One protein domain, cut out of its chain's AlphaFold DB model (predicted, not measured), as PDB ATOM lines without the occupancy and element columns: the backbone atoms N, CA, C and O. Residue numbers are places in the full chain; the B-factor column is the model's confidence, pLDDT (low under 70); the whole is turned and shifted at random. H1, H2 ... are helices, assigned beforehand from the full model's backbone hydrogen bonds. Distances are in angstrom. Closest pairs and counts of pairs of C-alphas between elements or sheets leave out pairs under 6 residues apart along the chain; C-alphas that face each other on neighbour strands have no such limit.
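This is residues 23 to 86 of the 99 residues of an uncharacterized protein of Armatimonadetes bacterium (UniProt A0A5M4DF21). What shape appears? Two long helices, H1 and H3, lie side by side, and the loop of residues 40 to 53 runs back from the end of H1 to short H2 near the start of H3. What builds it? The printed part has 64 residues with three named helices, in order H1, H2, H3, and no named strand: all helix. How large is it? It is compact, with a radius of gyration of the C-alphas of 11.2 A, and only just elongated, spanning 31 by 20 by 17 A.

Which helices touch? H1, residues 24 to 39, touches H3, residues 64 to 79; their closest C-alphas, those of Ile 33 and Ala 75, are 5.5 A apart. They run the same way at a shallow tilt of 20 degrees. Where is the short helix? H2, residues 54 to 59, is close to H3 but not clearly touching; their closest C-alphas, those of Trp 58 and Leu 64, are 6.0 A apart. H1 and H2 are only just apart, at 8.1 A between closest C-alphas. Are the helix backbones complete? In H1, H2 and H3 every O i to N i+4 pair is within hydrogen-bond range.

Where does H1 begin? C-alpha 24 is at (7.711, 5.913, -11.239), and H1 is 22.6 A long. Where does H3 end? C-alpha 79 is at (15.262, 11.857, 7.619), and H3 is 22.0 A long.

Is it continuous? The printed part has no cut; the link H1 to H2 is long, H2 to H3 tight. Where is confidence low? The pLDDT is under 70 at residues 40 to 42, 44, 47 and 82 to 86.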
ATOM      1  N   PRO A  23       7.750  10.172 -13.663       95.06
ATOM      2  CA  PRO A  23       8.239   8.802 -13.778       95.06
ATOM      3  C   PRO A  23       8.170   8.032 -12.441       95.06
ATOM      4  O   PRO A  23       8.309   8.651 -11.384       95.06
ATOM      5  N   PRO A  24       7.967   6.697 -12.454       94.31
ATOM      6  CA  PRO A  24       7.711   5.913 -11.239       94.31
ATOM      7  C   PRO A  24       8.767   6.052 -10.134       94.31
ATOM      8  O   PRO A  24       8.428   6.158  -8.962       94.31
ATOM      9  N   ASP A  25      10.041   6.111 -10.497       93.00
ATOM     10  CA  ASP A  25      11.160   6.266  -9.566       93.00
ATOM     11  C   ASP A  25      11.201   7.659  -8.915       93.00
ATOM     12  O   ASP A  25      11.479   7.802  -7.724       93.00
ATOM     13  N   ILE A  26      10.871   8.702  -9.679       95.44
ATOM     14  CA  ILE A  26      10.714  10.065  -9.162       95.44
ATOM     15  C   ILE A  26       9.483  10.156  -8.254       95.44
ATOM     16  O   ILE A  26       9.546  10.786  -7.195       95.44
ATOM     17  N   MET A  27       8.386   9.488  -8.626       95.06
ATOM     18  CA  MET A  27       7.174   9.395  -7.807       95.06
ATOM     19  C   MET A  27       7.466   8.788  -6.434       95.06
ATOM     20  O   MET A  27       7.050   9.360  -5.431       95.06
ATOM     21  N   GLU A  28       8.204   7.680  -6.370       94.31
ATOM     22  CA  GLU A  28       8.565   7.028  -5.103       94.31
ATOM     23  C   GLU A  28       9.349   7.967  -4.172       94.31
ATOM     24  O   GLU A  28       9.070   8.050  -2.972       94.31
ATOM     25  N   LEU A  29      10.299   8.731  -4.719       93.31
ATOM     26  CA  LEU A  29      11.075   9.697  -3.938       93.31
ATOM     27  C   LEU A  29      10.210  10.865  -3.439       93.31
ATOM     28  O   LEU A  29      10.322  11.266  -2.277       93.31
ATOM     29  N   LEU A  30       9.312  11.387  -4.279       93.50
ATOM     30  CA  LEU A  30       8.367  12.439  -3.890       93.50
ATOM     31  C   LEU A  30       7.371  11.950  -2.828       93.50
ATOM     32  O   LEU A  30       7.083  12.676  -1.876       93.50
ATOM     33  N   GLU A  31       6.882  10.712  -2.938       92.12
ATOM     34  CA  GLU A  31       6.024  10.078  -1.931       92.12
ATOM     35  C   GLU A  31       6.743   9.930  -0.589       92.12
ATOM     36  O   GLU A  31       6.163  10.244   0.457       92.12
ATOM     37  N   ARG A  32       8.018   9.526  -0.600       90.44
ATOM     38  CA  ARG A  32       8.853   9.437   0.607       90.44
ATOM     39  C   ARG A  32       8.980  10.793   1.306       90.44
ATOM     40  O   ARG A  32       8.713  10.889   2.505       90.44
ATOM     41  N   ILE A  33       9.294  11.851   0.556       88.94
ATOM     42  CA  ILE A  33       9.388  13.232   1.068       88.94
ATOM     43  C   ILE A  33       8.043  13.700   1.645       88.94
ATOM     44  O   ILE A  33       7.981  14.231   2.758       88.94
ATOM     45  N   GLN A  34       6.950  13.477   0.910       85.88
ATOM     46  CA  GLN A  34       5.605  13.873   1.327       85.88
ATOM     47  C   GLN A  34       5.159  13.144   2.602       85.88
ATOM     48  O   GLN A  34       4.510  13.735   3.468       85.88
ATOM     49  N   THR A  35       5.514  11.866   2.726       85.50
ATOM     50  CA  THR A  35       5.191  11.036   3.890       85.50
ATOM     51  C   THR A  35       5.908  11.540   5.133       85.50
ATOM     52  O   THR A  35       5.263  11.754   6.162       85.50
ATOM     53  N   TRP A  36       7.214  11.799   5.021       81.69
ATOM     54  CA  TRP A  36       8.003  12.356   6.117       81.69
ATOM     55  C   TRP A  36       7.401  13.667   6.621       81.69
ATOM     56  O   TRP A  36       7.138  13.840   7.810       81.69
ATOM     57  N   ALA A  37       7.086  14.577   5.708       73.75
ATOM     58  CA  ALA A  37       6.592  15.875   6.113       73.75
ATOM     59  C   ALA A  37       5.211  15.864   6.741       73.75
ATOM     60  O   ALA A  37       4.984  16.608   7.693       73.75
ATOM     61  N   ARG A  38       4.302  15.015   6.256       76.12
ATOM     62  CA  ARG A  38       3.010  14.829   6.921       76.12
ATOM     63  C   ARG A  38       3.205  14.349   8.358       76.12
ATOM     64  O   ARG A  38       2.524  14.855   9.245       76.12
ATOM     65  N   ALA A  39       4.159  13.448   8.599       75.81
ATOM     66  CA  ALA A  39       4.488  12.987   9.948       75.81
ATOM     67  C   ALA A  39       5.072  14.107  10.833       75.81
ATOM     68  O   ALA A  39       4.811  14.133  12.033       75.81
ATOM     69  N   SER A  40       5.812  15.057  10.255       67.62
ATOM     70  CA  SER A  40       6.356  16.226  10.963       67.62
ATOM     71  C   SER A  40       5.430  17.454  10.986       67.62
ATOM     72  O   SER A  40       5.824  18.501  11.492       67.62
ATOM     73  N   GLY A  41       4.210  17.362  10.439       68.25
ATOM     74  CA  GLY A  41       3.267  18.486  10.340       68.25
ATOM     75  C   GLY A  41       3.664  19.584   9.334       68.25
ATOM     76  O   GLY A  41       3.127  20.691   9.394       68.25
ATOM     77  N   GLY A  42       4.606  19.296   8.432       68.94
ATOM     78  CA  GLY A  42       5.130  20.211   7.414       68.94
ATOM     79  C   GLY A  42       4.536  20.010   6.011       68.94
ATOM     80  O   GLY A  42       3.805  19.057   5.747       68.94
ATOM     81  N   PHE A  43       4.889  20.918   5.091       70.06
ATOM     82  CA  PHE A  43       4.454  20.917   3.680       70.06
ATOM     83  C   PHE A  43       5.638  21.212   2.724       70.06
ATOM     84  O   PHE A  43       5.752  22.328   2.215       70.06
ATOM     85  N   PRO A  44       6.550  20.249   2.492       69.69
ATOM     86  CA  PRO A  44       7.803  20.417   1.756       69.69
ATOM     87  C   PRO A  44       7.567  20.580   0.259       69.69
ATOM     88  O   PRO A  44       8.268  21.344  -0.390       69.69
ATOM     89  N   LEU A  45       6.547  19.903  -0.276       76.44
ATOM     90  CA  LEU A  45       6.134  19.958  -1.679       76.44
ATOM     91  C   LEU A  45       5.134  21.106  -1.934       76.44
ATOM     92  O   LEU A  45       4.233  20.979  -2.757       76.44
ATOM     93  N   GLY A  46       5.230  22.189  -1.155       73.12
ATOM     94  CA  GLY A  46       4.332  23.348  -1.198       73.12
ATOM     95  C   GLY A  46       5.025  24.620  -1.693       73.12
ATOM     96  O   GLY A  46       5.976  24.563  -2.464       73.12
ATOM     97  N   GLU A  47       4.590  25.791  -1.209       65.56
ATOM     98  CA  GLU A  47       5.125  27.104  -1.637       65.56
ATOM     99  C   GLU A  47       6.646  27.285  -1.432       65.56
ATOM    100  O   GLU A  47       7.218  28.198  -2.018       65.56
ATOM    101  N   ASN A  48       7.312  26.428  -0.647       70.31
ATOM    102  CA  ASN A  48       8.760  26.492  -0.399       70.31
ATOM    103  C   ASN A  48       9.533  25.344  -1.045       70.31
ATOM    104  O   ASN A  48      10.624  25.005  -0.592       70.31
ATOM    105  N   TRP A  49       8.958  24.726  -2.074       83.12
ATOM    106  CA  TRP A  49       9.634  23.691  -2.835       83.12
ATOM    107  C   TRP A  49      10.928  24.240  -3.471       83.12
ATOM    108  O   TRP A  49      10.858  25.123  -4.331       83.12
ATOM    109  N   PRO A  50      12.118  23.740  -3.082       81.12
ATOM    110  CA  PRO A  50      13.399  24.327  -3.482       81.12
ATOM    111  C   PRO A  50      13.776  24.033  -4.931       81.12
ATOM    112  O   PRO A  50      14.694  24.653  -5.464       81.12
ATOM    113  N   TYR A  51      13.104  23.068  -5.560       86.81
ATOM    114  CA  TYR A  51      13.421  22.645  -6.914       86.81
ATOM    115  C   TYR A  51      12.476  23.234  -7.949       86.81
ATOM    116  O   TYR A  51      12.625  22.887  -9.109       86.81
ATOM    117  N   SER A  52      11.580  24.157  -7.589       82.00
ATOM    118  CA  SER A  52      10.776  24.854  -8.596       82.00
ATOM    119  C   SER A  52      11.666  25.727  -9.490       82.00
ATOM    120  O   SER A  52      12.469  26.495  -8.949       82.00
ATOM    121  N   PRO A  53      11.581  25.632 -10.839       85.56
ATOM    122  CA  PRO A  53      10.579  24.921 -11.656       85.56
ATOM    123  C   PRO A  53      11.017  23.551 -12.240       85.56
ATOM    124  O   PRO A  53      10.402  23.065 -13.186       85.56
ATOM    125  N   LYS A  54      12.074  22.906 -11.738       88.44
ATOM    126  CA  LYS A  54      12.615  21.637 -12.274       88.44
ATOM    127  C   LYS A  54      11.577  20.513 -12.373       88.44
ATOM    128  O   LYS A  54      11.725  19.637 -13.218       88.44
ATOM    129  N   GLU A  55      10.503  20.543 -11.577       88.81
ATOM    130  CA  GLU A  55       9.409  19.569 -11.683       88.81
ATOM    131  C   GLU A  55       8.805  19.469 -13.095       88.81
ATOM    132  O   GLU A  55       8.383  18.385 -13.492       88.81
ATOM    133  N   PHE A  56       8.789  20.560 -13.869       91.44
ATOM    134  CA  PHE A  56       8.261  20.550 -15.233       91.44
ATOM    135  C   PHE A  56       9.158  19.759 -16.193       91.44
ATOM    136  O   PHE A  56       8.643  19.023 -17.030       91.44
ATOM    137  N   GLU A  57      10.481  19.853 -16.037       93.31
ATOM    138  CA  GLU A  57      11.460  19.080 -16.818       93.31
ATOM    139  C   GLU A  57      11.336  17.585 -16.500       93.31
ATOM    140  O   GLU A  57      11.292  16.738 -17.392       93.31
ATOM    141  N   TRP A  58      11.185  17.247 -15.217       94.25
ATOM    142  CA  TRP A  58      11.109  15.852 -14.780       94.25
ATOM    143  C   TRP A  58       9.856  15.135 -15.290       94.25
ATOM    144  O   TRP A  58       9.928  13.950 -15.617       94.25
ATOM    145  N   VAL A  59       8.720  15.836 -15.405       93.00
ATOM    146  CA  VAL A  59       7.502  15.288 -16.035       93.00
ATOM    147  C   VAL A  59       7.738  14.927 -17.501       93.00
ATOM    148  O   VAL A  59       7.212  13.922 -17.970       93.00
ATOM    149  N   GLN A  60       8.551  15.705 -18.220       93.19
ATOM    150  CA  GLN A  60       8.904  15.415 -19.614       93.19
ATOM    151  C   GLN A  60       9.960  14.304 -19.750       93.19
ATOM    152  O   GLN A  60      10.321  13.927 -20.862       93.19
ATOM    153  N   GLY A  61      10.456  13.758 -18.636       92.31
ATOM    154  CA  GLY A  61      11.535  12.774 -18.641       92.31
ATOM    155  C   GLY A  61      12.926  13.392 -18.808       92.31
ATOM    156  O   GLY A  61      13.885  12.671 -19.084       92.31
ATOM    157  N   GLU A  62      13.057  14.706 -18.635       94.25
ATOM    158  CA  GLU A  62      14.325  15.420 -18.740       94.25
ATOM    159  C   GLU A  62      15.031  15.488 -17.381       94.25
ATOM    160  O   GLU A  62      14.403  15.488 -16.320       94.25
ATOM    161  N   ASN A  63      16.368  15.526 -17.405       94.31
ATOM    162  CA  ASN A  63      17.216  15.681 -16.217       94.31
ATOM    163  C   ASN A  63      16.924  14.683 -15.073       94.31
ATOM    164  O   ASN A  63      17.194  14.969 -13.907       94.31
ATOM    165  N   LEU A  64      16.432  13.475 -15.383       94.94
ATOM    166  CA  LEU A  64      16.018  12.498 -14.364       94.94
ATOM    167  C   LEU A  64      17.161  12.045 -13.447       94.94
ATOM    168  O   LEU A  64      16.941  11.818 -12.262       94.94
ATOM    169  N   ASP A  65      18.397  11.965 -13.942       95.69
ATOM    170  CA  ASP A  65      19.555  11.651 -13.092       95.69
ATOM    171  C   ASP A  65      19.890  12.774 -12.106       95.69
ATOM    172  O   ASP A  65      20.416  12.527 -11.018       95.69
ATOM    173  N   GLU A  66      19.618  14.029 -12.473       93.56
ATOM    174  CA  GLU A  66      19.684  15.150 -11.537       93.56
ATOM    175  C   GLU A  66      18.532  15.059 -10.533       93.56
ATOM    176  O   GLU A  66      18.779  15.122  -9.329       93.56
ATOM    177  N   ALA A  67      17.306  14.823 -11.012       94.31
ATOM    178  CA  ALA A  67      16.115  14.673 -10.182       94.31
ATOM    179  C   ALA A  67      16.315  13.612  -9.091       94.31
ATOM    180  O   ALA A  67      16.151  13.903  -7.909       94.31
ATOM    181  N   ARG A  68      16.775  12.410  -9.466       95.25
ATOM    182  CA  ARG A  68      17.088  11.315  -8.532       95.25
ATOM    183  C   ARG A  68      18.062  11.757  -7.447       95.25
ATOM    184  O   ARG A  68      17.801  11.539  -6.270       95.25
ATOM    185  N   ARG A  69      19.172  12.398  -7.829       94.19
ATOM    186  CA  ARG A  69      20.206  12.851  -6.882       94.19
ATOM    187  C   ARG A  69      19.683  13.923  -5.930       94.19
ATOM    188  O   ARG A  69      19.936  13.837  -4.732       94.19
ATOM    189  N   LEU A  70      18.961  14.914  -6.454       92.31
ATOM    190  CA  LEU A  70      18.393  16.001  -5.657       92.31
ATOM    191  C   LEU A  70      17.352  15.476  -4.671       92.31
ATOM    192  O   LEU A  70      17.449  15.752  -3.479       92.31
ATOM    193  N   LEU A  71      16.399  14.677  -5.151       93.12
ATOM    194  CA  LEU A  71      15.318  14.141  -4.329       93.12
ATOM    195  C   LEU A  71      15.821  13.145  -3.284       93.12
ATOM    196  O   LEU A  71      15.353  13.185  -2.148       93.12
ATOM    197  N   LEU A  72      16.794  12.297  -3.630       92.44
ATOM    198  CA  LEU A  72      17.413  11.381  -2.672       92.44
ATOM    199  C   LEU A  72      18.142  12.152  -1.567       92.44
ATOM    200  O   LEU A  72      17.859  11.935  -0.394       92.44
ATOM    201  N   SER A  73      19.006  13.101  -1.940       90.69
ATOM    202  CA  SER A  73      19.720  13.960  -0.985       90.69
ATOM    203  C   SER A  73      18.749  14.726  -0.083       90.69
ATOM    204  O   SER A  73      18.939  14.829   1.128       90.69
ATOM    205  N   PHE A  74      17.652  15.220  -0.655       88.50
ATOM    206  CA  PHE A  74      16.624  15.923   0.095       88.50
ATOM    207  C   PHE A  74      15.891  15.019   1.088       88.50
ATOM    208  O   PHE A  74      15.742  15.390   2.251       88.50
ATOM    209  N   ALA A  75      15.486  13.820   0.664       86.94
ATOM    210  CA  ALA A  75      14.873  12.830   1.543       86.94
ATOM    211  C   ALA A  75      15.814  12.439   2.696       86.94
ATOM    212  O   ALA A  75      15.390  12.432   3.849       86.94
ATOM    213  N   GLU A  76      17.095  12.193   2.408       87.94
ATOM    214  CA  GLU A  76      18.113  11.880   3.419       87.94
ATOM    215  C   GLU A  76      18.310  13.030   4.416       87.94
ATOM    216  O   GLU A  76      18.407  12.799   5.623       87.94
ATOM    217  N   MET A  77      18.324  14.283   3.945       83.19
ATOM    218  CA  MET A  77      18.386  15.448   4.830       83.19
ATOM    219  C   MET A  77      17.172  15.517   5.758       83.19
ATOM    220  O   MET A  77      17.347  15.730   6.958       83.19
ATOM    221  N   LEU A  78      15.962  15.322   5.229       80.62
ATOM    222  CA  LEU A  78      14.737  15.325   6.030       80.62
ATOM    223  C   LEU A  78      14.761  14.209   7.083       80.62
ATOM    224  O   LEU A  78      14.522  14.454   8.266       80.62
ATOM    225  N   GLU A  79      15.151  12.997   6.701       82.19
ATOM    226  CA  GLU A  79      15.262  11.857   7.619       82.19
ATOM    227  C   GLU A  79      16.316  12.054   8.712       82.19
ATOM    228  O   GLU A  79      16.097  11.649   9.855       82.19
ATOM    229  N   ALA A  80      17.413  12.751   8.411       82.00
ATOM    230  CA  ALA A  80      18.402  13.163   9.405       82.00
ATOM    231  C   ALA A  80      17.888  14.264  10.362       82.00
ATOM    232  O   ALA A  80      18.627  14.731  11.233       82.00
ATOM    233  N   GLY A  81      16.637  14.708  10.212       72.88
ATOM    234  CA  GLY A  81      16.052  15.811  10.970       72.88
ATOM    235  C   GLY A  81      16.589  17.179  10.549       72.88
ATOM    236  O   GLY A  81      16.569  18.103  11.364       72.88
ATOM    237  N   ARG A  82      17.104  17.289   9.319       68.56
ATOM    238  CA  ARG A  82      17.478  18.537   8.638       68.56
ATOM    239  C   ARG A  82      16.403  18.881   7.596       68.56
ATOM    240  O   ARG A  82      15.326  18.302   7.594       68.56
ATOM    241  N   GLY A  83      16.657  19.862   6.731       63.41
ATOM    242  CA  GLY A  83      15.713  20.293   5.688       63.41
ATOM    243  C   GLY A  83      14.990  21.603   6.000       63.41
ATOM    244  O   GLY A  83      14.586  22.295   5.080       63.41
ATOM    245  N   ASP A  84      14.980  22.025   7.259       58.53
ATOM    246  CA  ASP A  84      14.646  23.383   7.719       58.53
ATOM    247  C   ASP A  84      15.478  24.500   7.076       58.53
ATOM    248  O   ASP A  84      15.047  25.646   6.956       58.53
ATOM    249  N   GLU A  85      16.708  24.154   6.706       59.31
ATOM    250  CA  GLU A  85      17.662  25.027   6.021       59.31
ATOM    251  C   GLU A  85      17.239  25.291   4.564       59.31
ATOM    252  O   GLU A  85      17.678  26.264   3.957       59.31
ATOM    253  N   VAL A  86      16.389  24.419   4.012       62.59
ATOM    254  CA  VAL A  86      15.978  24.397   2.603       62.59
ATOM    255  C   VAL A  86      14.483  24.714   2.456       62.59
ATOM    256  O   VAL A  86      14.078  25.376   1.506       62.59
TER     257      VAL A  86